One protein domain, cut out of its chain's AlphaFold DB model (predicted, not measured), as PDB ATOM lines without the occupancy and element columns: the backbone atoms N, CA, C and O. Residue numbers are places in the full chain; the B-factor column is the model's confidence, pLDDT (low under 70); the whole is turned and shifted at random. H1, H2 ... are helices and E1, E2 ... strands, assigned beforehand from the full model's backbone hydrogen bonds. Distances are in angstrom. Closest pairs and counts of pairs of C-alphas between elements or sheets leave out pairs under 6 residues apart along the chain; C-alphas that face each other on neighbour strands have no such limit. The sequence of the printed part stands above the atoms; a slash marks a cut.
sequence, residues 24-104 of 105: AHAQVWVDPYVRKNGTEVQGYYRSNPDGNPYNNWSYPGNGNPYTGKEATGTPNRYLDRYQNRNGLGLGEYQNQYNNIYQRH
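This is residues 24 to 104 of the 105 residues of an uncharacterized protein of Deltaproteobacteria bacterium (UniProt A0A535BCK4). This domain has little regular structure: a two-stranded hairpin, E1 and E2, makes one end, a winding stretch without named elements, residues 48 to 74, the middle, and two helices, H1 and H2, the other end. Residues 98 to 104 stick out. The 81 printed residues run E1, E2, H1, H2, with mixed helices and antiparallel strands holding only 30 residues; the whole is loose, radius of gyration of the C-alphas 14.8 A, and elongated, 43 by 28 by 25 A.

Find C-alpha 27 at (90.042, 118.543, 86.492), where E1, residues 27 to 30, 9.8 A, begins. E2 is residues 44 to 47, 10.5 A. H1, residues 75 to 86, spans 16.7 A; H2, residues 93 to 102, spans 14.0 A to C-alpha 102 at (98.569, 97.520, 105.181).

In the hairpin, look at N 28 and O 46, 2.8 A apart, within hydrogen-bond range. In the long link between E1 and E2, residues 33 to 34 pair with residues 40 to 41, antiparallel, as a pairing too short to be named. H1 and H2 are close but not clearly touching; their closest C-alphas, Leu 79 and Tyr 93, are 8.0 A apart. They run opposite ways at a shallow tilt of 22 degrees. In both, every O i to N i+4 pair is within hydrogen-bond range. E1 and H1 are apart.

The farthest C-alphas, Gly 38 and Arg 103, are 47.1 A apart. The printed part has no cut; the links E1 to E2 and E2 to H1 are long. Residues 87 to 104 are under pLDDT 70 in this model.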
ATOM      1  N   ALA A  24      81.706 119.770  92.521       75.62
ATOM      2  CA  ALA A  24      83.097 120.203  92.479       75.62
ATOM      3  C   ALA A  24      83.876 119.353  91.465       75.62
ATOM      4  O   ALA A  24      83.971 118.131  91.591       75.62
ATOM      5  N   HIS A  25      84.442 120.013  90.459       79.06
ATOM      6  CA  HIS A  25      85.247 119.391  89.419       79.06
ATOM      7  C   HIS A  25      86.737 119.592  89.707       79.06
ATOM      8  O   HIS A  25      87.216 120.721  89.736       79.06
ATOM      9  N   ALA A  26      87.478 118.500  89.896       83.62
ATOM     10  CA  ALA A  26      88.917 118.519  90.178       83.62
ATOM     11  C   ALA A  26      89.779 118.270  88.922       83.62
ATOM     12  O   ALA A  26      90.894 117.758  89.016       83.62
ATOM     13  N   GLN A  27      89.263 118.577  87.730       91.94
ATOM     14  CA  GLN A  27      90.042 118.543  86.492       91.94
ATOM     15  C   GLN A  27      90.602 119.925  86.147       91.94
ATOM     16  O   GLN A  27      90.000 120.951  86.453       91.94
ATOM     17  N   VAL A  28      91.726 119.943  85.438       94.56
ATOM     18  CA  VAL A  28      92.350 121.160  84.916       94.56
ATOM     19  C   VAL A  28      92.606 120.982  83.424       94.56
ATOM     20  O   VAL A  28      93.067 119.923  82.989       94.56
ATOM     21  N   TRP A  29      92.290 122.014  82.642       95.38
ATOM     22  CA  TRP A  29      92.623 122.077  81.221       95.38
ATOM     23  C   TRP A  29      94.089 122.473  81.035       95.38
ATOM     24  O   TRP A  29      94.597 123.349  81.735       95.38
ATOM     25  N   VAL A  30      94.772 121.812  80.106       95.56
ATOM     26  CA  VAL A  30      96.117 122.173  79.659       95.56
ATOM     27  C   VAL A  30      96.018 122.696  78.240       95.56
ATOM     28  O   VAL A  30      95.533 121.987  77.356       95.56
ATOM     29  N   ASP A  31      96.501 123.918  78.034       97.06
ATOM     30  CA  ASP A  31      96.535 124.551  76.721       97.06
ATOM     31  C   ASP A  31      97.463 123.804  75.751       97.06
ATOM     32  O   ASP A  31      98.448 123.190  76.180       97.06
ATOM     33  N   PRO A  32      97.168 123.835  74.440       97.44
ATOM     34  CA  PRO A  32      98.053 123.262  73.438       97.44
ATOM     35  C   PRO A  32      99.422 123.953  73.450       97.44
ATOM     36  O   PRO A  32      99.531 125.155  73.691       97.44
ATOM     37  N   TYR A  33     100.482 123.200  73.161       97.38
ATOM     38  CA  TYR A  33     101.845 123.733  73.120       97.38
ATOM     39  C   TYR A  33     102.733 122.968  72.142       97.38
ATOM     40  O   TYR A  33     102.473 121.815  71.796       97.38
ATOM     41  N   VAL A  34     103.829 123.605  71.728       97.62
ATOM     42  CA  VAL A  34     104.845 123.000  70.859       97.62
ATOM     43  C   VAL A  34     106.036 122.566  71.706       97.62
ATOM     44  O   VAL A  34     106.597 123.344  72.479       97.62
ATOM     45  N   ARG A  35     106.430 121.298  71.589       96.62
ATOM     46  CA  ARG A  35     107.621 120.762  72.258       96.62
ATOM     47  C   ARG A  35     108.895 121.272  71.582       96.62
ATOM     48  O   ARG A  35     108.900 121.595  70.401       96.62
ATOM     49  N   LYS A  36     110.025 121.239  72.300       95.12
ATOM     50  CA  LYS A  36     111.342 121.664  71.773       95.12
ATOM     51  C   LYS A  36     111.755 120.945  70.478       95.12
ATOM     52  O   LYS A  36     112.483 121.506  69.673       95.12
ATOM     53  N   ASN A  37     111.304 119.708  70.282       95.25
ATOM     54  CA  ASN A  37     111.555 118.914  69.078       95.25
ATOM     55  C   ASN A  37     110.555 119.187  67.930       95.25
ATOM     56  O   ASN A  37     110.512 118.411  66.982       95.25
ATOM     57  N   GLY A  38     109.720 120.226  68.033       96.50
ATOM     58  CA  GLY A  38     108.728 120.605  67.021       96.50
ATOM     59  C   GLY A  38     107.407 119.834  67.079       96.50
ATOM     60  O   GLY A  38     106.519 120.108  66.284       96.50
ATOM     61  N   THR A  39     107.233 118.878  68.000       97.62
ATOM     62  CA  THR A  39     105.962 118.145  68.126       97.62
ATOM     63  C   THR A  39     104.874 119.033  68.730       97.62
ATOM     64  O   THR A  39     105.018 119.499  69.862       97.62
ATOM     65  N   GLU A  40     103.763 119.197  68.017       97.50
ATOM     66  CA  GLU A  40     102.563 119.862  68.525       97.50
ATOM     67  C   GLU A  40     101.783 118.943  69.475       97.50
ATOM     68  O   GLU A  40     101.523 117.774  69.176       97.50
ATOM     69  N   VAL A  41     101.413 119.470  70.639       96.56
ATOM     70  CA  VAL A  41     100.579 118.792  71.632       96.56
ATOM     71  C   VAL A  41      99.243 119.510  71.688       96.56
ATOM     72  O   VAL A  41      99.184 120.685  72.041       96.56
ATOM     73  N   GLN A  42      98.176 118.790  71.352       97.06
ATOM     74  CA  GLN A  42      96.809 119.285  71.477       97.06
ATOM     75  C   GLN A  42      96.434 119.479  72.949       97.06
ATOM     76  O   GLN A  42      96.949 118.770  73.817       97.06
ATOM     77  N   GLY A  43      95.529 120.420  73.221       96.62
ATOM     78  CA  GLY A  43      95.034 120.666  74.573       96.62
ATOM     79  C   GLY A  43      94.282 119.458  75.139       96.62
ATOM     80  O   GLY A  43      93.665 118.689  74.396       96.62
ATOM     81  N   TYR A  44      94.363 119.257  76.452       95.06
ATOM     82  CA  TYR A  44      93.783 118.085  77.114       95.06
ATOM     83  C   TYR A  44      93.446 118.350  78.583       95.06
ATOM     84  O   TYR A  44      94.027 119.219  79.231       95.06
ATOM     85  N   TYR A  45      92.532 117.550  79.139       95.62
ATOM     86  CA  TYR A  45      92.242 117.553  80.573       95.62
ATOM     87  C   TYR A  45      93.202 116.652  81.349       95.62
ATOM     88  O   TYR A  45      93.566 115.561  80.901       95.62
ATOM     89  N   ARG A  46      93.549 117.080  82.563       94.56
ATOM     90  CA  ARG A  46      94.291 116.293  83.557       94.56
ATOM     91  C   ARG A  46      93.691 116.448  84.953       94.56
ATOM     92  O   ARG A  46      92.920 117.374  85.195       94.56
ATOM     93  N   SER A  47      94.093 115.580  85.877       94.12
ATOM     94  CA  SER A  47      93.813 115.738  87.309       94.12
ATOM     95  C   SER A  47      94.415 117.039  87.857       94.12
ATOM     96  O   SER A  47      95.473 117.488  87.395       94.12
ATOM     97  N   ASN A  48      93.746 117.638  88.843       91.88
ATOM     98  CA  ASN A  48      94.219 118.821  89.557       91.88
ATOM     99  C   ASN A  48      95.610 118.580  90.178       91.88
ATOM    100  O   ASN A  48      95.799 117.559  90.837       91.88
ATOM    101  N   PRO A  49      96.595 119.480  89.992       87.44
ATOM    102  CA  PRO A  49      97.901 119.369  90.640       87.44
ATOM    103  C   PRO A  49      97.833 119.764  92.125       87.44
ATOM    104  O   PRO A  49      98.300 120.829  92.511       87.44
ATOM    105  N   ASP A  50      97.268 118.900  92.962       88.94
ATOM    106  CA  ASP A  50      97.110 119.112  94.411       88.94
ATOM    107  C   ASP A  50      98.266 118.550  95.263       88.94
ATOM    108  O   ASP A  50      98.229 118.614  96.489       88.94
ATOM    109  N   GLY A  51      99.298 117.988  94.626       87.50
ATOM    110  CA  GLY A  51     100.429 117.353  95.308       87.50
ATOM    111  C   GLY A  51     100.151 115.928  95.795       87.50
ATOM    112  O   GLY A  51     101.048 115.287  96.334       87.50
ATOM    113  N   ASN A  52      98.951 115.380  95.593       90.19
ATOM    114  CA  ASN A  52      98.661 113.989  95.905       90.19
ATOM    115  C   ASN A  52      98.917 113.112  94.661       90.19
ATOM    116  O   ASN A  52      98.198 113.195  93.670       90.19
ATOM    117  N   PRO A  53      99.939 112.236  94.644       90.94
ATOM    118  CA  PRO A  53     100.193 111.389  93.488       90.94
ATOM    119  C   PRO A  53      99.095 110.339  93.263       90.94
ATOM    120  O   PRO A  53      98.890 109.948  92.112       90.94
ATOM    121  N   TYR A  54      98.411 109.902  94.327       93.06
ATOM    122  CA  TYR A  54      97.527 108.732  94.346       93.06
ATOM    123  C   TYR A  54      96.161 108.958  93.694       93.06
ATOM    124  O   TYR A  54      95.524 107.993  93.287       93.06
ATOM    125  N   ASN A  55      95.696 110.204  93.579       92.06
ATOM    126  CA  ASN A  55      94.410 110.538  92.952       92.06
ATOM    127  C   ASN A  55      94.551 110.981  91.480       92.06
ATOM    128  O   ASN A  55      93.556 111.294  90.825       92.06
ATOM    129  N   ASN A  56      95.772 110.988  90.935       93.88
ATOM    130  CA  ASN A  56      95.991 111.300  89.527       93.88
ATOM    131  C   ASN A  56      95.446 110.185  88.638       93.88
ATOM    132  O   ASN A  56      95.672 109.005  88.908       93.88
ATOM    133  N   TRP A  57      94.848 110.537  87.500       95.31
ATOM    134  CA  TRP A  57      94.394 109.550  86.511       95.31
ATOM    135  C   TRP A  57      95.544 108.748  85.895       95.31
ATOM    136  O   TRP A  57      95.305 107.729  85.267       95.31
ATOM    137  N   SER A  58      96.788 109.216  86.037       93.88
ATOM    138  CA  SER A  58      97.996 108.510  85.603       93.88
ATOM    139  C   SER A  58      98.568 107.548  86.647       93.88
ATOM    140  O   SER A  58      99.534 106.851  86.337       93.88
ATOM    141  N   TYR A  59      98.039 107.532  87.875       95.38
ATOM    142  CA  TYR A  59      98.467 106.585  88.904       95.38
ATOM    143  C   TYR A  59      97.962 105.175  88.554       95.38
ATOM    144  O   TYR A  59      96.783 105.041  88.226       95.38
ATOM    145  N   PRO A  60      98.807 104.127  88.604       96.50
ATOM    146  CA  PRO A  60      98.409 102.778  88.206       96.50
ATOM    147  C   PRO A  60      97.147 102.284  88.923       96.50
ATOM    148  O   PRO A  60      97.077 102.342  90.150       96.50
ATOM    149  N   GLY A  61      96.173 101.795  88.155       95.25
ATOM    150  CA  GLY A  61      94.856 101.378  88.654       95.25
ATOM    151  C   GLY A  61      93.769 102.458  88.585       95.25
ATOM    152  O   GLY A  61      92.585 102.145  88.683       95.25
ATOM    153  N   ASN A  62      94.131 103.731  88.391       95.19
ATOM    154  CA  ASN A  62      93.145 104.807  88.282       95.19
ATOM    155  C   ASN A  62      92.633 104.965  86.845       95.19
ATOM    156  O   ASN A  62      93.384 104.841  85.875       95.19
ATOM    157  N   GLY A  63      91.351 105.311  86.714       95.50
ATOM    158  CA  GLY A  63      90.698 105.583  85.434       95.50
ATOM    159  C   GLY A  63      90.707 107.063  85.052       95.50
ATOM    160  O   GLY A  63      90.489 107.941  85.888       95.50
ATOM    161  N   ASN A  64      90.902 107.347  83.764       94.62
ATOM    162  CA  ASN A  64      90.708 108.679  83.198       94.62
ATOM    163  C   ASN A  64      89.262 108.833  82.672       94.62
ATOM    164  O   ASN A  64      88.926 108.197  81.668       94.62
ATOM    165  N   PRO A  65      88.432 109.722  83.253       92.94
ATOM    166  CA  PRO A  65      87.020 109.859  82.886       92.94
ATOM    167  C   PRO A  65      86.795 110.371  81.454       92.94
ATOM    168  O   PRO A  65      85.739 110.127  80.882       92.94
ATOM    169  N   TYR A  66      87.781 111.039  80.848       91.94
ATOM    170  CA  TYR A  66      87.683 111.571  79.484       91.94
ATOM    171  C   TYR A  66      88.016 110.543  78.407       91.94
ATOM    172  O   TYR A  66      87.635 110.713  77.254       91.94
ATOM    173  N   THR A  67      88.767 109.497  78.758       93.00
ATOM    174  CA  THR A  67      89.223 108.493  77.782       93.00
ATOM    175  C   THR A  67      88.714 107.088  78.080       93.00
ATOM    176  O   THR A  67      88.848 106.216  77.228       93.00
ATOM    177  N   GLY A  68      88.182 106.846  79.284       94.31
ATOM    178  CA  GLY A  68      87.783 105.521  79.763       94.31
ATOM    179  C   GLY A  68      88.952 104.558  79.988       94.31
ATOM    180  O   GLY A  68      88.730 103.386  80.270       94.31
ATOM    181  N   LYS A  69      90.198 105.023  79.842       95.06
ATOM    182  CA  LYS A  69      91.396 104.193  79.985       95.06
ATOM    183  C   LYS A  69      91.868 104.170  81.429       95.06
ATOM    184  O   LYS A  69      91.923 105.212  82.084       95.06
ATOM    185  N   GLU A  70      92.272 102.990  81.870       96.25
ATOM    186  CA  GLU A  70      92.960 102.786  83.139       96.25
ATOM    187  C   GLU A  70      94.471 102.970  82.963       96.25
ATOM    188  O   GLU A  70      95.058 102.547  81.959       96.25
ATOM    189  N   ALA A  71      95.108 103.632  83.925       94.88
ATOM    190  CA  ALA A  71      96.552 103.780  83.937       94.88
ATOM    191  C   ALA A  71      97.237 102.459  84.293       94.88
ATOM    192  O   ALA A  71      96.923 101.804  85.286       94.88
ATOM    193  N   THR A  72      98.233 102.100  83.488       94.44
ATOM    194  CA  THR A  72      98.999 100.862  83.636       94.44
ATOM    195  C   THR A  72     100.350 101.105  84.309       94.44
ATOM    196  O   THR A  72     100.823 102.235  84.456       94.44
ATOM    197  N   GLY A  73     101.017 100.013  84.687       93.19
ATOM    198  CA  GLY A  73     102.355 100.031  85.276       93.19
ATOM    199  C   GLY A  73     102.349  99.681  86.759       93.19
ATOM    200  O   GLY A  73     101.374  99.157  87.284       93.19
ATOM    201  N   THR A  74     103.471  99.940  87.432       93.81
ATOM    202  CA  THR A  74     103.644  99.612  88.852       93.81
ATOM    203  C   THR A  74     103.597 100.874  89.717       93.81
ATOM    204  O   THR A  74     104.267 101.860  89.376       93.81
ATOM    205  N   PRO A  75     102.854 100.867  90.844       91.69
ATOM    206  CA  PRO A  75     102.776 102.005  91.761       91.69
ATOM    207  C   PRO A  75     104.146 102.550  92.174       91.69
ATOM    208  O   PRO A  75     104.396 103.746  92.043       91.69
ATOM    209  N   ASN A  76     105.083 101.675  92.551       90.81
ATOM    210  CA  ASN A  76     106.417 102.088  93.003       90.81
ATOM    211  C   ASN A  76     107.178 102.888  91.937       90.81
ATOM    212  O   ASN A  76     107.727 103.945  92.228       90.81
ATOM    213  N   ARG A  77     107.162 102.434  90.675       90.75
ATOM    214  CA  ARG A  77     107.834 103.142  89.570       90.75
ATOM    215  C   ARG A  77     107.144 104.465  89.233       90.75
ATOM    216  O   ARG A  77     107.774 105.390  88.720       90.75
ATOM    217  N   TYR A  78     105.832 104.551  89.431       92.06
ATOM    218  CA  TYR A  78     105.109 105.808  89.276       92.06
ATOM    219  C   TYR A  78     105.522 106.816  90.355       92.06
ATOM    220  O   TYR A  78     105.903 107.935  90.015       92.06
ATOM    221  N   LEU A  79     105.501 106.400  91.624       90.69
ATOM    222  CA  LEU A  79     105.829 107.247  92.772       90.69
ATOM    223  C   LEU A  79     107.282 107.736  92.738       90.69
ATOM    224  O   LEU A  79     107.512 108.928  92.921       90.69
ATOM    225  N   ASP A  80     108.232 106.862  92.403       88.88
ATOM    226  CA  ASP A  80     109.648 107.219  92.232       88.88
ATOM    227  C   ASP A  80     109.837 108.354  91.204       88.88
ATOM    228  O   ASP A  80     110.452 109.386  91.477       88.88
ATOM    229  N   ARG A  81     109.190 108.239  90.036       88.56
ATOM    230  CA  ARG A  81     109.228 109.292  89.004       88.56
ATOM    231  C   ARG A  81     108.532 110.577  89.434       88.56
ATOM    232  O   ARG A  81     108.975 111.660  89.052       88.56
ATOM    233  N   TYR A  82     107.429 110.467  90.172       87.44
ATOM    234  CA  TYR A  82     106.705 111.625  90.685       87.44
ATOM    235  C   TYR A  82     107.574 112.425  91.663       87.44
ATOM    236  O   TYR A  82     107.640 113.648  91.569       87.44
ATOM    237  N   GLN A  83     108.293 111.740  92.550       79.94
ATOM    238  CA  GLN A  83     109.219 112.358  93.501       79.94
ATOM    239  C   GLN A  83     110.415 112.998  92.800       79.94
ATOM    240  O   GLN A  83     110.705 114.171  93.034       79.94
ATOM    241  N   ASN A  84     111.055 112.269  91.878       80.62
ATOM    242  CA  ASN A  84     112.216 112.767  91.140       80.62
ATOM    243  C   ASN A  84     111.896 114.056  90.363       80.62
ATOM    244  O   ASN A  84     112.690 114.992  90.356       80.62
ATOM    245  N   ARG A  85     110.691 114.144  89.781       76.44
ATOM    246  CA  ARG A  85     110.218 115.344  89.075       76.44
ATOM    247  C   ARG A  85     110.027 116.550  89.998       76.44
ATOM    248  O   ARG A  85     110.235 117.673  89.552       76.44
ATOM    249  N   ASN A  86     109.608 116.327  91.241       70.50
ATOM    250  CA  ASN A  86     109.302 117.395  92.193       70.50
ATOM    251  C   ASN A  86     110.485 117.754  93.112       70.50
ATOM    252  O   ASN A  86     110.364 118.679  93.908       70.50
ATOM    253  N   GLY A  87     111.618 117.043  93.031       63.88
ATOM    254  CA  GLY A  87     112.782 117.287  93.893       63.88
ATOM    255  C   GLY A  87     112.539 116.986  95.380       63.88
ATOM    256  O   GLY A  87     113.309 117.431  96.228       63.88
ATOM    257  N   LEU A  88     111.474 116.245  95.704       57.88
ATOM    258  CA  LEU A  88     111.093 115.882  97.069       57.88
ATOM    259  C   LEU A  88     111.765 114.550  97.434       57.88
ATOM    260  O   LEU A  88     111.488 113.522  96.816       57.88
ATOM    261  N   GLY A  89     112.685 114.576  98.402       52.25
ATOM    262  CA  GLY A  89     113.430 113.402  98.868       52.25
ATOM    263  C   GLY A  89     112.532 112.257  99.367       52.25
ATOM    264  O   GLY A  89     111.439 112.484  99.877       52.25
ATOM    265  N   LEU A  90     113.028 111.021  99.233       51.34
ATOM    266  CA  LEU A  90     112.366 109.704  99.375       51.34
ATOM    267  C   LEU A  90     111.657 109.381 100.725       51.34
ATOM    268  O   LEU A  90     111.341 108.223 100.983       51.34
ATOM    269  N   GLY A  91     111.408 110.346 101.614       53.62
ATOM    270  CA  GLY A  91     111.014 110.083 103.008       53.62
ATOM    271  C   GLY A  91     109.511 109.951 103.294       53.62
ATOM    272  O   GLY A  91     109.122 109.172 104.166       53.62
ATOM    273  N   GLU A  92     108.646 110.685 102.589       53.59
ATOM    274  CA  GLU A  92     107.285 110.944 103.106       53.59
ATOM    275  C   GLU A  92     106.178 110.070 102.483       53.59
ATOM    276  O   GLU A  92     105.340 109.530 103.207       53.59
ATOM    277  N   TYR A  93     106.187 109.809 101.168       52.50
ATOM    278  CA  TYR A  93     105.099 109.045 100.522       52.50
ATOM    279  C   TYR A  93     105.179 107.525 100.712       52.50
ATOM    280  O   TYR A  93     104.141 106.863 100.699       52.50
ATOM    281  N   GLN A  94     106.377 106.958 100.896       49.88
ATOM    282  CA  GLN A  94     106.546 105.508 101.072       49.88
ATOM    283  C   GLN A  94     105.879 105.020 102.369       49.88
ATOM    284  O   GLN A  94     105.279 103.944 102.394       49.88
ATOM    285  N   ASN A  95     105.888 105.852 103.416       50.38
ATOM    286  CA  ASN A  95     105.159 105.593 104.657       50.38
ATOM    287  C   ASN A  95     103.635 105.632 104.465       50.38
ATOM    288  O   ASN A  95     102.923 104.860 105.105       50.38
ATOM    289  N   GLN A  96     103.120 106.475 103.565       50.88
ATOM    290  CA  GLN A  96     101.690 106.526 103.259       50.88
ATOM    291  C   GLN A  96     101.243 105.342 102.386       50.88
ATOM    292  O   GLN A  96     100.201 104.761 102.673       50.88
ATOM    293  N   TYR A  97     102.039 104.929 101.388       50.81
ATOM    294  CA  TYR A  97     101.784 103.707 100.610       50.81
ATOM    295  C   TYR A  97     101.708 102.491 101.540       50.81
ATOM    296  O   TYR A  97     100.695 101.798 101.580       50.81
ATOM    297  N   ASN A  98     102.732 102.285 102.374       52.47
ATOM    298  CA  ASN A  98     102.734 101.174 103.321       52.47
ATOM    299  C   ASN A  98     101.523 101.229 104.267       52.47
ATOM    300  O   ASN A  98     100.899 100.201 104.490       52.47
ATOM    301  N   ASN A  99     101.107 102.406 104.740       52.66
ATOM    302  CA  ASN A  99      99.917 102.533 105.588       52.66
ATOM    303  C   ASN A  99      98.581 102.283 104.859       52.66
ATOM    304  O   ASN A  99      97.682 101.688 105.448       52.66
ATOM    305  N   ILE A 100      98.412 102.725 103.607       52.44
ATOM    306  CA  ILE A 100      97.155 102.542 102.852       52.44
ATOM    307  C   ILE A 100      96.968 101.071 102.453       52.44
ATOM    308  O   ILE A 100      95.857 100.543 102.550       52.44
ATOM    309  N   TYR A 101      98.049 100.395 102.051       48.28
ATOM    310  CA  TYR A 101      97.998  98.994 101.624       48.28
ATOM    311  C   TYR A 101      98.095  97.989 102.789       48.28
ATOM    312  O   TYR A 101      97.645  96.860 102.627       48.28
ATOM    313  N   GLN A 102      98.602  98.372 103.973       46.06
ATOM    314  CA  GLN A 102      98.569  97.520 105.181       46.06
ATOM    315  C   GLN A 102      97.252  97.609 105.970       46.06
ATOM    316  O   GLN A 102      96.992  96.749 106.800       46.06
ATOM    317  N   ARG A 103      96.400  98.615 105.726       41.94
ATOM    318  CA  ARG A 103      95.090  98.761 106.399       41.94
ATOM    319  C   ARG A 103      93.949  97.956 105.773       41.94
ATOM    320  O   ARG A 103      92.812  98.069 106.220       41.94
ATOM    321  N   HIS A 104      94.249  97.159 104.757       39.16
ATOM    322  CA  HIS A 104      93.287  96.296 104.084       39.16
ATOM    323  C   HIS A 104      93.702  94.827 104.186       39.16
ATOM    324  O   HIS A 104      93.830  94.187 103.154       39.16
TER     325      HIS A 104